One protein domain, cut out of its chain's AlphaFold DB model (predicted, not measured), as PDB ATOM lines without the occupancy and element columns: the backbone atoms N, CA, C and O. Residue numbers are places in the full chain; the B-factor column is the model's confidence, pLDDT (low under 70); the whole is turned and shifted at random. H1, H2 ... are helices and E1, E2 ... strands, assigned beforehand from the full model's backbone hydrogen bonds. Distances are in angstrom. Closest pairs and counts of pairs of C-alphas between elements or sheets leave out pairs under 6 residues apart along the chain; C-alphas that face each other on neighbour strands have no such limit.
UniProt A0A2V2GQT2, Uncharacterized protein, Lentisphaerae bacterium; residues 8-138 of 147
ATOM      1  N   TRP A   8     204.843 207.746 183.080       75.38
ATOM      2  CA  TRP A   8     204.796 208.126 184.492       75.38
ATOM      3  C   TRP A   8     204.026 209.432 184.777       75.38
ATOM      4  O   TRP A   8     203.717 209.716 185.937       75.38
ATOM      5  N   LEU A   9     203.748 210.245 183.745       77.25
ATOM      6  CA  LEU A   9     202.887 211.434 183.810       77.25
ATOM      7  C   LEU A   9     201.399 211.106 183.617       77.25
ATOM      8  O   LEU A   9     200.593 212.027 183.569       77.25
ATOM      9  N   GLU A  10     201.023 209.841 183.463       78.06
ATOM     10  CA  GLU A  10     199.636 209.391 183.333       78.06
ATOM     11  C   GLU A  10     199.226 208.563 184.563       78.06
ATOM     12  O   GLU A  10     199.998 208.411 185.514       78.06
ATOM     13  N   ASP A  11     198.012 208.009 184.534       82.38
ATOM     14  CA  ASP A  11     197.653 206.905 185.421       82.38
ATOM     15  C   ASP A  11     198.503 205.685 185.054       82.38
ATOM     16  O   ASP A  11     198.454 205.196 183.923       82.38
ATOM     17  N   VAL A  12     199.313 205.194 185.990       85.81
ATOM     18  CA  VAL A  12     200.316 204.165 185.686       85.81
ATOM     19  C   VAL A  12     200.639 203.311 186.905       85.81
ATOM     20  O   VAL A  12     200.705 203.791 188.040       85.81
ATOM     21  N   VAL A  13     200.858 202.020 186.665       88.12
ATOM     22  CA  VAL A  13     201.495 201.107 187.614       88.12
ATOM     23  C   VAL A  13     202.907 200.812 187.147       88.12
ATOM     24  O   VAL A  13     203.159 200.596 185.963       88.12
ATOM     25  N   GLU A  14     203.826 200.773 188.096       90.19
ATOM     26  CA  GLU A  14     205.233 200.509 187.855       90.19
ATOM     27  C   GLU A  14     205.675 199.299 188.673       90.19
ATOM     28  O   GLU A  14     205.386 199.186 189.870       90.19
ATOM     29  N   LEU A  15     206.404 198.400 188.020       92.00
ATOM     30  CA  LEU A  15     207.125 197.305 188.643       92.00
ATOM     31  C   LEU A  15     208.619 197.586 188.541       92.00
ATOM     32  O   LEU A  15     209.174 197.667 187.445       92.00
ATOM     33  N   PHE A  16     209.266 197.623 189.696       93.25
ATOM     34  CA  PHE A  16     210.711 197.621 189.819       93.25
ATOM     35  C   PHE A  16     211.165 196.253 190.302       93.25
ATOM     36  O   PHE A  16     210.644 195.740 191.296       93.25
ATOM     37  N   LEU A  17     212.133 195.658 189.610       93.50
ATOM     38  CA  LEU A  17     212.644 194.325 189.908       93.50
ATOM     39  C   LEU A  17     214.169 194.325 189.879       93.50
ATOM     40  O   LEU A  17     214.786 194.631 188.865       93.50
ATOM     41  N   ALA A  18     214.779 193.930 190.988       94.06
ATOM     42  CA  ALA A  18     216.216 193.737 191.118       94.06
ATOM     43  C   ALA A  18     216.503 192.323 191.615       94.06
ATOM     44  O   ALA A  18     215.636 191.662 192.184       94.06
ATOM     45  N   ARG A  19     217.746 191.863 191.474       92.00
ATOM     46  CA  ARG A  19     218.133 190.564 192.039       92.00
ATOM     47  C   ARG A  19     218.139 190.589 193.567       92.00
ATOM     48  O   ARG A  19     217.750 189.611 194.196       92.00
ATOM     49  N   ASN A  20     218.570 191.702 194.159       90.50
ATOM     50  CA  ASN A  20     218.708 191.861 195.602       90.50
ATOM     51  C   ASN A  20     218.171 193.217 196.064       90.50
ATOM     52  O   ASN A  20     218.255 194.206 195.341       90.50
ATOM     53  N   ALA A  21     217.703 193.274 197.312       90.56
ATOM     54  CA  ALA A  21     217.343 194.526 197.966       90.56
ATOM     55  C   ALA A  21     218.600 195.217 198.529       90.56
ATOM     56  O   ALA A  21     218.887 195.136 199.726       90.56
ATOM     57  N   ARG A  22     219.421 195.811 197.657       91.75
ATOM     58  CA  ARG A  22     220.711 196.416 198.028       91.75
ATOM     59  C   ARG A  22     220.979 197.699 197.244       91.75
ATOM     60  O   ARG A  22     220.694 197.774 196.055       91.75
ATOM     61  N   SER A  23     221.606 198.672 197.902       92.62
ATOM     62  CA  SER A  23     222.020 199.919 197.256       92.62
ATOM     63  C   SER A  23     222.968 199.666 196.081       92.62
ATOM     64  O   SER A  23     223.902 198.865 196.187       92.62
ATOM     65  N   GLY A  24     222.706 200.348 194.966       91.44
ATOM     66  CA  GLY A  24     223.462 200.225 193.717       91.44
ATOM     67  C   GLY A  24     223.165 198.967 192.892       91.44
ATOM     68  O   GLY A  24     223.827 198.752 191.876       91.44
ATOM     69  N   GLU A  25     222.201 198.129 193.295       92.94
ATOM     70  CA  GLU A  25     221.797 196.973 192.491       92.94
ATOM     71  C   GLU A  25     221.185 197.431 191.154       92.94
ATOM     72  O   GLU A  25     220.447 198.415 191.070       92.94
ATOM     73  N   LYS A  26     221.475 196.699 190.078       93.44
ATOM     74  CA  LYS A  26     220.793 196.904 188.798       93.44
ATOM     75  C   LYS A  26     219.334 196.462 188.914       93.44
ATOM     76  O   LYS A  26     219.061 195.398 189.469       93.44
ATOM     77  N   HIS A  27     218.420 197.232 188.331       94.00
ATOM     78  CA  HIS A  27     216.996 196.916 188.339       94.00
ATOM     79  C   HIS A  27     216.355 197.107 186.963       94.00
ATOM     80  O   HIS A  27     216.790 197.923 186.153       94.00
ATOM     81  N   LEU A  28     215.333 196.305 186.714       95.38
ATOM     82  CA  LEU A  28     214.383 196.452 185.631       95.38
ATOM     83  C   LEU A  28     213.235 197.329 186.109       95.38
ATOM     84  O   LEU A  28     212.717 197.112 187.204       95.38
ATOM     85  N   GLU A  29     212.817 198.253 185.263       94.50
ATOM     86  CA  GLU A  29     211.600 199.031 185.435       94.50
ATOM     87  C   GLU A  29     210.631 198.713 184.289       94.50
ATOM     88  O   GLU A  29     211.009 198.654 183.111       94.50
ATOM     89  N   ILE A  30     209.372 198.480 184.652       93.56
ATOM     90  CA  ILE A  30     208.262 198.283 183.724       93.56
ATOM     91  C   ILE A  30     207.139 199.204 184.158       93.56
ATOM     92  O   ILE A  30     206.701 199.122 185.302       93.56
ATOM     93  N   GLN A  31     206.641 200.016 183.235       92.50
ATOM     94  CA  GLN A  31     205.462 200.847 183.446       92.50
ATOM     95  C   GLN A  31     204.319 200.350 182.564       92.50
ATOM     96  O   GLN A  31     204.552 200.006 181.404       92.50
ATOM     97  N   LEU A  32     203.101 200.325 183.100       91.94
ATOM     98  CA  LEU A  32     201.870 199.981 182.391       91.94
ATOM     99  C   LEU A  32     200.776 200.983 182.740       91.94
ATOM    100  O   LEU A  32     200.580 201.277 183.916       91.94
ATOM    101  N   ASN A  33     200.038 201.460 181.743       89.38
ATOM    102  CA  ASN A  33     198.891 202.348 181.947       89.38
ATOM    103  C   ASN A  33     197.557 201.633 181.610       89.38
ATOM    104  O   ASN A  33     197.566 200.518 181.072       89.38
ATOM    105  N   PRO A  34     196.399 202.270 181.860       89.12
ATOM    106  CA  PRO A  34     195.081 201.722 181.537       89.12
ATOM    107  C   PRO A  34     194.850 201.354 180.058       89.12
ATOM    108  O   PRO A  34     193.959 200.563 179.759       89.12
ATOM    109  N   THR A  35     195.644 201.883 179.118       89.38
ATOM    110  CA  THR A  35     195.546 201.551 177.682       89.38
ATOM    111  C   THR A  35     196.410 200.352 177.273       89.38
ATOM    112  O   THR A  35     196.480 200.018 176.089       89.38
ATOM    113  N   ASN A  36     197.054 199.682 178.239       91.94
ATOM    114  CA  ASN A  36     198.061 198.636 178.022       91.94
ATOM    115  C   ASN A  36     199.304 199.137 177.256       91.94
ATOM    116  O   ASN A  36     200.054 198.344 176.674       91.94
ATOM    117  N   ALA A  37     199.547 200.453 177.244       91.56
ATOM    118  CA  ALA A  37     200.826 200.991 176.809       91.56
ATOM    119  C   ALA A  37     201.892 200.618 177.845       91.56
ATOM    120  O   ALA A  37     201.652 200.676 179.050       91.56
ATOM    121  N   MET A  38     203.067 200.210 177.362       92.44
ATOM    122  CA  MET A  38     204.158 199.735 178.207       92.44
ATOM    123  C   MET A  38     205.437 200.494 177.899       92.44
ATOM    124  O   MET A  38     205.840 200.570 176.734       92.44
ATOM    125  N   MET A  39     206.108 200.955 178.950       93.00
ATOM    126  CA  MET A  39     207.517 201.321 178.896       93.00
ATOM    127  C   MET A  39     208.339 200.241 179.591       93.00
ATOM    128  O   MET A  39     207.949 199.701 180.625       93.00
ATOM    129  N   LEU A  40     209.464 199.901 178.970       93.00
ATOM    130  CA  LEU A  40     210.402 198.899 179.449       93.00
ATOM    131  C   LEU A  40     211.784 199.539 179.523       93.00
ATOM    132  O   LEU A  40     212.355 199.905 178.492       93.00
ATOM    133  N   ASN A  41     212.332 199.622 180.729       93.44
ATOM    134  CA  ASN A  41     213.641 200.203 180.992       93.44
ATOM    135  C   ASN A  41     214.533 199.155 181.685       93.44
ATOM    136  O   ASN A  41     214.542 199.035 182.913       93.44
ATOM    137  N   PRO A  42     215.233 198.308 180.904       94.50
ATOM    138  CA  PRO A  42     216.143 197.314 181.457       94.50
ATOM    139  C   PRO A  42     217.461 197.957 181.915       94.50
ATOM    140  O   PRO A  42     217.835 199.019 181.410       94.50
ATOM    141  N   PRO A  43     218.235 197.286 182.792       93.56
ATOM    142  CA  PRO A  43     219.554 197.772 183.170       93.56
ATOM    143  C   PRO A  43     220.479 197.991 181.972       93.56
ATOM    144  O   PRO A  43     220.434 197.255 180.983       93.56
ATOM    145  N   GLU A  44     221.409 198.936 182.103       91.38
ATOM    146  CA  GLU A  44     222.400 199.204 181.062       91.38
ATOM    147  C   GLU A  44     223.174 197.930 180.670       91.38
ATOM    148  O   GLU A  44     223.678 197.177 181.518       91.38
ATOM    149  N   GLY A  45     223.254 197.701 179.355       91.00
ATOM    150  CA  GLY A  45     223.896 196.533 178.752       91.00
ATOM    151  C   GLY A  45     223.034 195.266 178.725       91.00
ATOM    152  O   GLY A  45     223.478 194.254 178.183       91.00
ATOM    153  N   ILE A  46     221.811 195.296 179.263       91.56
ATOM    154  CA  ILE A  46     220.895 194.153 179.272       91.56
ATOM    155  C   ILE A  46     219.814 194.337 178.211       91.56
ATOM    156  O   ILE A  46     219.051 195.299 178.223       91.56
ATOM    157  N   ARG A  47     219.703 193.359 177.305       91.12
ATOM    158  CA  ARG A  47     218.538 193.229 176.424       91.12
ATOM    159  C   ARG A  47     217.472 192.374 177.109       91.12
ATOM    160  O   ARG A  47     217.731 191.205 177.421       91.12
ATOM    161  N   PHE A  48     216.290 192.958 177.273       92.38
ATOM    162  CA  PHE A  48     215.089 192.328 177.815       92.38
ATOM    163  C   PHE A  48     213.976 192.426 176.768       92.38
ATOM    164  O   PHE A  48     213.760 193.499 176.199       92.38
ATOM    165  N   ASN A  49     213.328 191.311 176.448       92.06
ATOM    166  CA  ASN A  49     212.221 191.284 175.502       92.06
ATOM    167  C   ASN A  49     210.969 191.862 176.154       92.06
ATOM    168  O   ASN A  49     210.765 191.725 177.356       92.06
ATOM    169  N   ARG A  50     210.105 192.486 175.351       91.75
ATOM    170  CA  ARG A  50     208.836 193.007 175.857       91.75
ATOM    171  C   ARG A  50     207.991 191.850 176.420       91.75
ATOM    172  O   ARG A  50     207.663 190.945 175.650       91.75
ATOM    173  N   PRO A  51     207.654 191.857 177.721       92.94
ATOM    174  CA  PRO A  51     206.817 190.824 178.319       92.94
ATOM    175  C   PRO A  51     205.372 190.911 177.818       92.94
ATOM    176  O   PRO A  51     204.929 191.950 177.324       92.94
ATOM    177  N   ALA A  52     204.628 189.815 177.960       94.69
ATOM    178  CA  ALA A  52     203.200 189.817 177.670       94.69
ATOM    179  C   ALA A  52     202.442 190.549 178.786       94.69
ATOM    180  O   ALA A  52     202.710 190.323 179.969       94.69
ATOM    181  N   SER A  53     201.492 191.402 178.408       95.19
ATOM    182  CA  SER A  53     200.636 192.132 179.341       95.19
ATOM    183  C   SER A  53     199.205 192.246 178.830       95.19
ATOM    184  O   SER A  53     198.954 192.278 177.620       95.19
ATOM    185  N   ALA A  54     198.268 192.343 179.765       94.88
ATOM    186  CA  ALA A  54     196.868 192.629 179.503       94.88
ATOM    187  C   ALA A  54     196.358 193.646 180.523       94.88
ATOM    188  O   ALA A  54     196.785 193.642 181.676       94.88
ATOM    189  N   VAL A  55     195.436 194.505 180.093       92.62
ATOM    190  CA  VAL A  55     194.768 195.464 180.971       92.62
ATOM    191  C   VAL A  55     193.265 195.352 180.781       92.62
ATOM    192  O   VAL A  55     192.778 195.292 179.652       92.62
ATOM    193  N   ALA A  56     192.544 195.319 181.896       91.06
ATOM    194  CA  ALA A  56     191.094 195.400 181.943       91.06
ATOM    195  C   ALA A  56     190.694 196.679 182.679       91.06
ATOM    196  O   ALA A  56     191.172 196.932 183.785       91.06
ATOM    197  N   VAL A  57     189.810 197.469 182.076       88.88
ATOM    198  CA  VAL A  57     189.257 198.692 182.669       88.88
ATOM    199  C   VAL A  57     187.780 198.456 182.954       88.88
ATOM    200  O   VAL A  57     187.042 198.017 182.074       88.88
ATOM    201  N   ASP A  58     187.355 198.723 184.187       83.88
ATOM    202  CA  ASP A  58     185.939 198.799 184.548       83.88
ATOM    203  C   ASP A  58     185.456 200.235 184.313       83.88
ATOM    204  O   ASP A  58     185.567 201.108 185.183       83.88
ATOM    205  N   GLY A  59     185.003 200.479 183.086       74.44
ATOM    206  CA  GLY A  59     184.672 201.800 182.568       74.44
ATOM    207  C   GLY A  59     184.758 201.825 181.044       74.44
ATOM    208  O   GLY A  59     184.656 200.782 180.393       74.44
ATOM    209  N   SER A  60     184.949 203.008 180.473       68.25
ATOM    210  CA  SER A  60     185.038 203.190 179.018       68.25
ATOM    211  C   SER A  60     186.363 203.750 178.536       68.25
ATOM    212  O   SER A  60     186.531 203.832 177.321       68.25
ATOM    213  N   LEU A  61     187.304 204.053 179.442       64.56
ATOM    214  CA  LEU A  61     188.674 204.462 179.141       64.56
ATOM    215  C   LEU A  61     188.734 205.632 178.139       64.56
ATOM    216  O   LEU A  61     188.703 205.445 176.924       64.56
ATOM    217  N   ASN A  62     188.903 206.858 178.644       62.03
ATOM    218  CA  ASN A  62     188.922 208.117 177.867       62.03
ATOM    219  C   ASN A  62     187.551 208.641 177.380       62.03
ATOM    220  O   ASN A  62     187.502 209.508 176.500       62.03
ATOM    221  N   SER A  63     186.430 208.195 177.956       63.69
ATOM    222  CA  SER A  63     185.146 208.888 177.783       63.69
ATOM    223  C   SER A  63     184.991 209.973 178.842       63.69
ATOM    224  O   SER A  63     184.864 209.689 180.024       63.69
ATOM    225  N   HIS A  64     184.924 211.237 178.432       59.06
ATOM    226  CA  HIS A  64     184.690 212.361 179.349       59.06
ATOM    227  C   HIS A  64     183.290 212.357 179.998       59.06
ATOM    228  O   HIS A  64     183.013 213.190 180.860       59.06
ATOM    229  N   LEU A  65     182.394 211.466 179.556       58.78
ATOM    230  CA  LEU A  65     181.031 211.321 180.075       58.78
ATOM    231  C   LEU A  65     180.897 210.191 181.100       58.78
ATOM    232  O   LEU A  65     179.844 210.062 181.725       58.78
ATOM    233  N   GLU A  66     181.932 209.373 181.270       60.72
ATOM    234  CA  GLU A  66     181.908 208.203 182.138       60.72
ATOM    235  C   GLU A  66     183.140 208.194 183.043       60.72
ATOM    236  O   GLU A  66     184.206 208.687 182.689       60.72
ATOM    237  N   PHE A  67     182.974 207.655 184.248       61.91
ATOM    238  CA  PHE A  67     184.065 207.523 185.202       61.91
ATOM    239  C   PHE A  67     184.584 206.093 185.168       61.91
ATOM    240  O   PHE A  67     183.816 205.158 185.418       61.91
ATOM    241  N   ASP A  68     185.882 205.937 184.928       69.69
ATOM    242  CA  ASP A  68     186.561 204.666 185.148       69.69
ATOM    243  C   ASP A  68     186.608 204.401 186.661       69.69
ATOM    244  O   ASP A  68     187.033 205.246 187.454       69.69
ATOM    245  N   ARG A  69     186.093 203.244 187.087       72.50
ATOM    246  CA  ARG A  69     185.972 202.892 188.514       72.50
ATOM    247  C   ARG A  69     187.237 202.246 189.045       72.50
ATOM    248  O   ARG A  69     187.609 202.460 190.196       72.50
ATOM    249  N   GLN A  70     187.845 201.413 188.209       80.25
ATOM    250  CA  GLN A  70     189.070 200.684 188.486       80.25
ATOM    251  C   GLN A  70     189.667 200.173 187.176       80.25
ATOM    252  O   GLN A  70     188.981 200.035 186.163       80.25
ATOM    253  N   TRP A  71     190.937 199.807 187.229       86.50
ATOM    254  CA  TRP A  71     191.583 199.036 186.182       86.50
ATOM    255  C   TRP A  71     192.525 198.016 186.813       86.50
ATOM    256  O   TRP A  71     192.930 198.136 187.969       86.50
ATOM    257  N   THR A  72     192.825 196.957 186.075       88.44
ATOM    258  CA  THR A  72     193.736 195.893 186.493       88.44
ATOM    259  C   THR A  72     194.706 195.618 185.365       88.44
ATOM    260  O   THR A  72     194.288 195.439 184.223       88.44
ATOM    261  N   ALA A  73     195.992 195.573 185.697       90.25
ATOM    262  CA  ALA A  73     197.047 195.152 184.793       90.25
ATOM    263  C   ALA A  73     197.581 193.785 185.216       90.25
ATOM    264  O   ALA A  73     197.899 193.562 186.384       90.25
ATOM    265  N   GLU A  74     197.730 192.898 184.243       93.25
ATOM    266  CA  GLU A  74     198.424 191.627 184.386       93.25
ATOM    267  C   GLU A  74     199.682 191.636 183.521       93.25
ATOM    268  O   GLU A  74     199.673 192.090 182.375       93.25
ATOM    269  N   LEU A  75     200.773 191.119 184.082       92.69
ATOM    270  CA  LEU A  75     202.084 191.071 183.450       92.69
ATOM    271  C   LEU A  75     202.680 189.677 183.629       92.69
ATOM    272  O   LEU A  75     202.781 189.176 184.750       92.69
ATOM    273  N   PHE A  76     203.134 189.076 182.533       93.75
ATOM    274  CA  PHE A  76     203.838 187.801 182.556       93.75
ATOM    275  C   PHE A  76     205.333 187.999 182.298       93.75
ATOM    276  O   PHE A  76     205.739 188.400 181.204       93.75
ATOM    277  N   LEU A  77     206.155 187.671 183.297       90.38
ATOM    278  CA  LEU A  77     207.614 187.710 183.207       90.38
ATOM    279  C   LEU A  77     208.181 186.289 183.071       90.38
ATOM    280  O   LEU A  77     208.096 185.512 184.027       90.38
ATOM    281  N   PRO A  78     208.785 185.931 181.922       89.06
ATOM    282  CA  PRO A  78     209.367 184.609 181.740       89.06
ATOM    283  C   PRO A  78     210.557 184.381 182.677       89.06
ATOM    284  O   PRO A  78     211.532 185.136 182.679       89.06
ATOM    285  N   TRP A  79     210.512 183.283 183.429       86.06
ATOM    286  CA  TRP A  79     211.558 182.910 184.384       86.06
ATOM    287  C   TRP A  79     212.941 182.762 183.735       86.06
ATOM    288  O   TRP A  79     213.948 183.233 184.265       86.06
ATOM    289  N   GLU A  80     212.991 182.135 182.560       88.31
ATOM    290  CA  GLU A  80     214.224 181.937 181.792       88.31
ATOM    291  C   GLU A  80     214.887 183.264 181.423       88.31
ATOM    292  O   GLU A  80     216.108 183.399 181.493       88.31
ATOM    293  N   GLU A  81     214.078 184.263 181.075       91.81
ATOM    294  CA  GLU A  81     214.570 185.588 180.738       91.81
ATOM    295  C   GLU A  81     215.127 186.303 181.971       91.81
ATOM    296  O   GLU A  81     216.259 186.783 181.914       91.81
ATOM    297  N   LEU A  82     214.404 186.278 183.098       90.50
ATOM    298  CA  LEU A  82     214.867 186.862 184.363       90.50
ATOM    299  C   LEU A  82     216.203 186.258 184.836       90.50
ATOM    300  O   LEU A  82     217.076 186.988 185.317       90.50
ATOM    301  N   MET A  83     216.391 184.943 184.673       89.50
ATOM    302  CA  MET A  83     217.660 184.271 184.988       89.50
ATOM    303  C   MET A  83     218.766 184.634 184.004       89.50
ATOM    304  O   MET A  83     219.878 184.954 184.427       89.50
ATOM    305  N   ARG A  84     218.475 184.620 182.697       91.31
ATOM    306  CA  ARG A  84     219.438 184.973 181.641       91.31
ATOM    307  C   ARG A  84     219.987 186.385 181.832       91.31
ATOM    308  O   ARG A  84     221.160 186.626 181.561       91.31
ATOM    309  N   THR A  85     219.153 187.316 182.288       91.56
ATOM    310  CA  THR A  85     219.553 188.700 182.564       91.56
ATOM    311  C   THR A  85     220.119 188.902 183.969       91.56
ATOM    312  O   THR A  85     220.510 190.014 184.309       91.56
ATOM    313  N   GLY A  86     220.169 187.856 184.800       90.56
ATOM    314  CA  GLY A  86     220.670 187.930 186.172       90.56
ATOM    315  C   GLY A  86     219.809 188.785 187.107       90.56
ATOM    316  O   GLY A  86     220.299 189.207 188.150       90.56
ATOM    317  N   LEU A  87     218.553 189.042 186.736       91.06
ATOM    318  CA  LEU A  87     217.588 189.821 187.517       91.06
ATOM    319  C   LEU A  87     216.867 188.969 188.571       91.06
ATOM    320  O   LEU A  87     216.349 189.512 189.540       91.06
ATOM    321  N   ALA A  88     216.862 187.646 188.404       89.81
ATOM    322  CA  ALA A  88     216.370 186.696 189.395       89.81
ATOM    323  C   ALA A  88     217.299 185.476 189.499       89.81
ATOM    324  O   ALA A  88     218.095 185.197 188.601       89.81
ATOM    325  N   SER A  89     217.204 184.745 190.609       84.69
ATOM    326  CA  SER A  89     217.898 183.469 190.849       84.69
ATOM    327  C   SER A  89     216.880 182.368 191.126       84.69
ATOM    328  O   SER A  89     215.965 182.641 191.894       84.69
ATOM    329  N   PRO A  90     217.035 181.151 190.567       75.38
ATOM    330  CA  PRO A  90     216.029 180.086 190.631       75.38
ATOM    331  C   PRO A  90     215.529 179.818 192.060       75.38
ATOM    332  O   PRO A  90     216.335 179.855 192.996       75.38
ATOM    333  N   PRO A  91     214.234 179.491 192.244       72.19
ATOM    334  CA  PRO A  91     213.621 179.279 193.552       72.19
ATOM    335  C   PRO A  91     213.956 177.876 194.089       72.19
ATOM    336  O   PRO A  91     213.073 177.083 194.398       72.19
ATOM    337  N   THR A  92     215.238 177.514 194.133       70.19
ATOM    338  CA  THR A  92     215.695 176.155 194.464       70.19
ATOM    339  C   THR A  92     216.867 176.170 195.442       70.19
ATOM    340  O   THR A  92     217.736 177.040 195.362       70.19
ATOM    341  N   GLY A  93     216.938 175.161 196.315       66.69
ATOM    342  CA  GLY A  93     218.040 174.976 197.267       66.69
ATOM    343  C   GLY A  93     218.099 176.064 198.346       66.69
ATOM    344  O   GLY A  93     217.075 176.631 198.717       66.69
ATOM    345  N   GLU A  94     219.304 176.386 198.829       62.28
ATOM    346  CA  GLU A  94     219.546 177.388 199.889       62.28
ATOM    347  C   GLU A  94     219.065 178.815 199.533       62.28
ATOM    348  O   GLU A  94     218.928 179.660 200.415       62.28
ATOM    349  N   ASN A  95     218.755 179.079 198.256       59.22
ATOM    350  CA  ASN A  95     218.298 180.378 197.749       59.22
ATOM    351  C   ASN A  95     216.781 180.455 197.487       59.22
ATOM    352  O   ASN A  95     216.319 181.481 196.990       59.22
ATOM    353  N   ALA A  96     215.994 179.426 197.829       60.66
ATOM    354  CA  ALA A  96     214.545 179.397 197.566       60.66
ATOM    355  C   ALA A  96     213.801 180.644 198.096       60.66
ATOM    356  O   ALA A  96     212.874 181.143 197.461       60.66
ATOM    357  N   GLY A  97     214.274 181.227 199.204       60.22
ATOM    358  CA  GLY A  97     213.688 182.432 199.792       60.22
ATOM    359  C   GLY A  97     214.209 183.780 199.271       60.22
ATOM    360  O   GLY A  97     213.827 184.809 199.821       60.22
ATOM    361  N   ARG A  98     215.109 183.822 198.279       69.44
ATOM    362  CA  ARG A  98     215.704 185.073 197.755       69.44
ATOM    363  C   ARG A  98     215.797 185.046 196.235       69.44
ATOM    364  O   ARG A  98     216.878 185.069 195.651       69.44
ATOM    365  N   VAL A  99     214.631 184.980 195.608       82.94
ATOM    366  CA  VAL A  99     214.506 184.856 194.154       82.94
ATOM    367  C   VAL A  99     214.844 186.161 193.448       82.94
ATOM    368  O   VAL A  99     215.605 186.174 192.483       82.94
ATOM    369  N   ALA A 100     214.268 187.250 193.940       88.94
ATOM    370  CA  ALA A 100     214.452 188.609 193.459       88.94
ATOM    371  C   ALA A 100     214.006 189.572 194.569       88.94
ATOM    372  O   ALA A 100     213.562 189.150 195.639       88.94
ATOM    373  N   ALA A 101     214.093 190.867 194.315       89.44
ATOM    374  CA  ALA A 101     213.502 191.912 195.125       89.44
ATOM    375  C   ALA A 101     212.630 192.797 194.234       89.44
ATOM    376  O   ALA A 101     213.028 193.123 193.116       89.44
ATOM    377  N   VAL A 102     211.455 193.184 194.722       89.25
ATOM    378  CA  VAL A 102     210.517 194.017 193.966       89.25
ATOM    379  C   VAL A 102     210.014 195.210 194.756       89.25
ATOM    380  O   VAL A 102     209.922 195.186 195.988       89.25
ATOM    381  N   ARG A 103     209.615 196.240 194.020       86.44
ATOM    382  CA  ARG A 103     208.828 197.361 194.522       86.44
ATOM    383  C   ARG A 103     207.774 197.699 193.479       86.44
ATOM    384  O   ARG A 103     208.060 197.696 192.288       86.44
ATOM    385  N   PHE A 104     206.564 197.970 193.946       84.81
ATOM    386  CA  PHE A 104     205.503 198.494 193.098       84.81
ATOM    387  C   PHE A 104     205.303 199.966 193.428       84.81
ATOM    388  O   PHE A 104     205.360 200.343 194.608       84.81
ATOM    389  N   ALA A 105     205.062 200.763 192.398       82.25
ATOM    390  CA  ALA A 105     204.565 202.121 192.521       82.25
ATOM    391  C   ALA A 105     203.284 202.254 191.694       82.25
ATOM    392  O   ALA A 105     203.124 201.596 190.668       82.25
ATOM    393  N   SER A 106     202.360 203.090 192.145       77.81
ATOM    394  CA  SER A 106     201.242 203.540 191.322       77.81
ATOM    395  C   SER A 106     201.148 205.048 191.400       77.81
ATOM    396  O   SER A 106     201.285 205.606 192.497       77.81
ATOM    397  N   TRP A 107     200.839 205.670 190.273       73.44
ATOM    398  CA  TRP A 107     200.600 207.097 190.173       73.44
ATOM    399  C   TRP A 107     199.186 207.285 189.632       73.44
ATOM    400  O   TRP A 107     198.884 206.813 188.542       73.44
ATOM    401  N   ASP A 108     198.328 207.916 190.431       68.69
ATOM    402  CA  ASP A 108     197.025 208.415 189.983       68.69
ATOM    403  C   ASP A 108     197.179 209.903 189.664       68.69
ATOM    404  O   ASP A 108     197.658 210.681 190.501       68.69
ATOM    405  N   LEU A 109     196.729 210.304 188.482       58.62
ATOM    406  CA  LEU A 109     196.620 211.686 188.048       58.62
ATOM    407  C   LEU A 109     195.141 212.027 187.876       58.62
ATOM    408  O   LEU A 109     194.621 212.244 186.784       58.62
ATOM    409  N   THR A 110     194.427 212.112 188.998       53.22
ATOM    410  CA  THR A 110     193.025 212.526 188.959       53.22
ATOM    411  C   THR A 110     192.924 213.988 188.506       53.22
ATOM    412  O   THR A 110     193.382 214.901 189.203       53.22
ATOM    413  N   ILE A 111     192.237 214.232 187.383       47.09
ATOM    414  CA  ILE A 111     191.983 215.585 186.844       47.09
ATOM    415  C   ILE A 111     191.311 216.522 187.865       47.09
ATOM    416  O   ILE A 111     191.478 217.738 187.803       47.09
ATOM    417  N   CYS A 112     190.564 215.954 188.816       40.12
ATOM    418  CA  CYS A 112     189.802 216.686 189.825       40.12
ATOM    419  C   CYS A 112     190.650 217.194 190.995       40.12
ATOM    420  O   CYS A 112     190.252 218.156 191.647       40.12
ATOM    421  N   THR A 113     191.779 216.551 191.303       44.81
ATOM    422  CA  THR A 113     192.598 216.917 192.470       44.81
ATOM    423  C   THR A 113     193.971 217.445 192.082       44.81
ATOM    424  O   THR A 113     194.583 218.119 192.905       44.81
ATOM    425  N   GLN A 114     194.464 217.147 190.869       44.66
ATOM    426  CA  GLN A 114     195.865 217.366 190.464       44.66
ATOM    427  C   GLN A 114     196.880 216.798 191.478       44.66
ATOM    428  O   GLN A 114     198.062 217.142 191.453       44.66
ATOM    429  N   LEU A 115     196.425 215.936 192.393       44.03
ATOM    430  CA  LEU A 115     197.240 215.350 193.441       44.03
ATOM    431  C   LEU A 115     197.789 214.042 192.908       44.03
ATOM    432  O   LEU A 115     197.047 213.086 192.700       44.03
ATOM    433  N   ARG A 116     199.107 214.012 192.732       54.47
ATOM    434  CA  ARG A 116     199.840 212.793 192.434       54.47
ATOM    435  C   ARG A 116     199.947 211.982 193.722       54.47
ATOM    436  O   ARG A 116     200.681 212.360 194.636       54.47
ATOM    437  N   ILE A 117     199.151 210.923 193.831       56.31
ATOM    438  CA  ILE A 117     199.169 210.053 195.010       56.31
ATOM    439  C   ILE A 117     200.116 208.896 194.735       56.31
ATOM    440  O   ILE A 117     199.815 208.011 193.937       56.31
ATOM    441  N   ASN A 118     201.239 208.894 195.446       61.50
ATOM    442  CA  ASN A 118     202.221 207.825 195.362       61.50
ATOM    443  C   ASN A 118     201.788 206.711 196.309       61.50
ATOM    444  O   ASN A 118     201.653 206.930 197.518       61.50
ATOM    445  N   ARG A 119     201.590 205.503 195.785       66.81
ATOM    446  CA  ARG A 119     201.413 204.315 196.629       66.81
ATOM    447  C   ARG A 119     202.570 203.365 196.377       66.81
ATOM    448  O   ARG A 119     202.740 202.879 195.264       66.81
ATOM    449  N   PHE A 120     203.355 203.104 197.419       63.94
ATOM    450  CA  PHE A 120     204.463 202.155 197.381       63.94
ATOM    451  C   PHE A 120     204.150 200.938 198.245       63.94
ATOM    452  O   PHE A 120     203.578 201.055 199.328       63.94
ATOM    453  N   THR A 121     204.593 199.759 197.815       59.78
ATOM    454  CA  THR A 121     204.432 198.521 198.596       59.78
ATOM    455  C   THR A 121     205.419 198.384 199.765       59.78
ATOM    456  O   THR A 121     205.346 197.410 200.517       59.78
ATOM    457  N   GLY A 122     206.328 199.338 199.994       59.22
ATOM    458  CA  GLY A 122     207.335 199.292 201.063       59.22
ATOM    459  C   GLY A 122     207.725 200.671 201.613       59.22
ATOM    460  O   GLY A 122     207.443 201.678 200.965       59.22
ATOM    461  N   PRO A 123     208.346 200.727 202.809       56.97
ATOM    462  CA  PRO A 123     208.923 201.961 203.344       56.97
ATOM    463  C   PRO A 123     210.078 202.436 202.451       56.97
ATOM    464  O   PRO A 123     210.797 201.611 201.894       56.97
ATOM    465  N   GLY A 124     210.283 203.748 202.324       60.97
ATOM    466  CA  GLY A 124     211.357 204.292 201.493       60.97
ATOM    467  C   GLY A 124     211.164 205.766 201.157       60.97
ATOM    468  O   GLY A 124     210.297 206.434 201.719       60.97
ATOM    469  N   THR A 125     211.996 206.263 200.248       66.00
ATOM    470  CA  THR A 125     211.910 207.619 199.688       66.00
ATOM    471  C   THR A 125     210.836 207.708 198.596       66.00
ATOM    472  O   THR A 125     210.360 206.682 198.099       66.00
ATOM    473  N   ASP A 126     210.498 208.936 198.189       69.50
ATOM    474  CA  ASP A 126     209.569 209.215 197.078       69.50
ATOM    475  C   ASP A 126     210.078 208.730 195.709       69.50
ATOM    476  O   ASP A 126     209.316 208.682 194.746       69.50
ATOM    477  N   ASP A 127     211.352 208.349 195.622       79.44
ATOM    478  CA  ASP A 127     211.967 207.798 194.423       79.44
ATOM    479  C   ASP A 127     211.970 206.251 194.486       79.44
ATOM    480  O   ASP A 127     212.559 205.652 195.402       79.44
ATOM    481  N   PRO A 128     211.294 205.565 193.546       81.50
ATOM    482  CA  PRO A 128     211.233 204.110 193.515       81.50
ATOM    483  C   PRO A 128     212.493 203.430 192.953       81.50
ATOM    484  O   PRO A 128     212.600 202.207 193.051       81.50
ATOM    485  N   HIS A 129     213.482 204.171 192.442       88.06
ATOM    486  CA  HIS A 129     214.671 203.607 191.778       88.06
ATOM    487  C   HIS A 129     215.772 203.117 192.733       88.06
ATOM    488  O   HIS A 129     216.843 202.722 192.276       88.06
ATOM    489  N   PHE A 130     215.527 203.129 194.046       90.06
ATOM    490  CA  PHE A 130     216.466 202.699 195.088       90.06
ATOM    491  C   PHE A 130     216.194 201.248 195.535       90.06
ATOM    492  O   PHE A 130     215.262 201.021 196.322       90.06
ATOM    493  N   PRO A 131     216.972 200.245 195.068       91.00
ATOM    494  CA  PRO A 131     216.688 198.833 195.315       91.00
ATOM    495  C   PRO A 131     216.832 198.396 196.773       91.00
ATOM    496  O   PRO A 131     216.244 197.398 197.174       91.00
ATOM    497  N   GLU A 132     217.560 199.137 197.606       90.69
ATOM    498  CA  GLU A 132     217.633 198.911 199.058       90.69
ATOM    499  C   GLU A 132     216.266 198.959 199.761       90.69
ATOM    500  O   GLU A 132     216.122 198.393 200.843       90.69
ATOM    501  N   PHE A 133     215.259 199.585 199.146       88.31
ATOM    502  CA  PHE A 133     213.889 199.633 199.663       88.31
ATOM    503  C   PHE A 133     212.971 198.558 199.063       88.31
ATOM    504  O   PHE A 133     211.766 198.548 199.331       88.31
ATOM    505  N   TYR A 134     213.500 197.656 198.232       89.44
ATOM    506  CA  TYR A 134     212.698 196.606 197.609       89.44
ATOM    507  C   TYR A 134     212.421 195.490 198.615       89.44
ATOM    508  O   TYR A 134     213.225 195.193 199.501       89.44
ATOM    509  N   ARG A 135     211.273 194.832 198.471       87.88
ATOM    510  CA  ARG A 135     210.939 193.651 199.267       87.88
ATOM    511  C   ARG A 135     211.434 192.400 198.564       87.88
ATOM    512  O   ARG A 135     211.211 192.238 197.369       87.88
ATOM    513  N   LEU A 136     212.062 191.501 199.315       86.12
ATOM    514  CA  LEU A 136     212.468 190.200 198.791       86.12
ATOM    515  C   LEU A 136     211.237 189.378 198.392       86.12
ATOM    516  O   LEU A 136     210.299 189.229 199.175       86.12
ATOM    517  N   LEU A 137     211.270 188.827 197.182       81.56
ATOM    518  CA  LEU A 137     210.364 187.781 196.735       81.56
ATOM    519  C   LEU A 137     210.859 186.443 197.285       81.56
ATOM    520  O   LEU A 137     211.905 185.925 196.882       81.56
ATOM    521  N   VAL A 138     210.084 185.909 198.223       73.88
ATOM    522  CA  VAL A 138     210.293 184.598 198.831       73.88
ATOM    523  C   VAL A 138     209.386 183.616 198.100       73.88
ATOM    524  O   VAL A 138     208.165 183.754 198.147       73.88
TER     525      VAL A 138
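AT A GLANCE: This is residues 8 to 138 of the 147 residues of an uncharacterized protein of Lentisphaerae bacterium (UniProt A0A2V2GQT2). A twisted sheet of six strands, with E1 beside the long strand E6 in its middle, has the hairpin of E4 and E5 only partly over one face, loosely set and shifted toward one end. E7 and E8 border E6 on the same side but near its opposite ends, and the short helix H1 comes just after E5. The 131 printed residues run E1 E2 E3 E4 E5 H1 E6 E7 E8; the six-stranded sheet is branched and its neighbour pairs, like E4 and E5, are antiparallel. The class is mostly strand, though under half of the residues are in named elements. The whole is compact, with a radius of gyration of the C-alphas of 16.0 A, yet elongated, spanning 54 by 30 by 27 A.

HOW THE PARTS SIT: Start with E1, residues 12 to 18, and its hairpin partner E2, residues 27 to 32, where N 15 and O 30 are 2.8 A apart. E2 and E3, residues 38 to 41, form the next hairpin, with N 31 to O 39 at 2.9 A; E1, E2 and E3 are a meander, each strand the antiparallel neighbour of the one before. On the other side of E1 find E6, residues 100 to 109, with N 14 to O 105 at 2.8 A. E6 pairs in a staggered way: its residues 105 to 109 with E7, residues 116 to 120, N 106 to O 119 at 3.1 A, and its residues 100 to 102 with E8, residues 135 to 137, N 102 to O 135 at 2.8 A. The hairpin of E4, residues 52 to 58, and E5, residues 70 to 76, has N 56 to O 72 at 2.9 A; the closest C-alphas of E5 and E2 are those of Ala 73 and Leu 32, 7.2 A apart. H1, residues 79 to 84, is only just not on the branched sheet, with 4 pairs of C-alphas within 10 A; every O i to N i+4 pair in it is within hydrogen-bond range.

IN THESE COORDINATES: Find C-alpha 12 at (200.316, 204.165, 185.686); from there E1 runs 19.8 A. E2 measures 16.5 A, E4 20.6 A and E5 20.5 A. C-alpha 100 at (214.452, 188.609, 193.459) opens E6, 29.7 A long, and E7 measures 12.6 A. E3, H1 and E8 are shorter; E8 ends at C-alpha 137, (210.364, 187.781, 196.735).

THE WHOLE: The C-alphas of Leu 65 and Glu 94, 55.0 A apart, are the two farthest apart. The printed part has no cut. The links E4 to E5, H1 to E6 and E7 to E8 are long. The model's confidence is under 70 at residues 60 to 68, 93 to 98 and 108 to 126; the mean pLDDT of the printed part is 80.9.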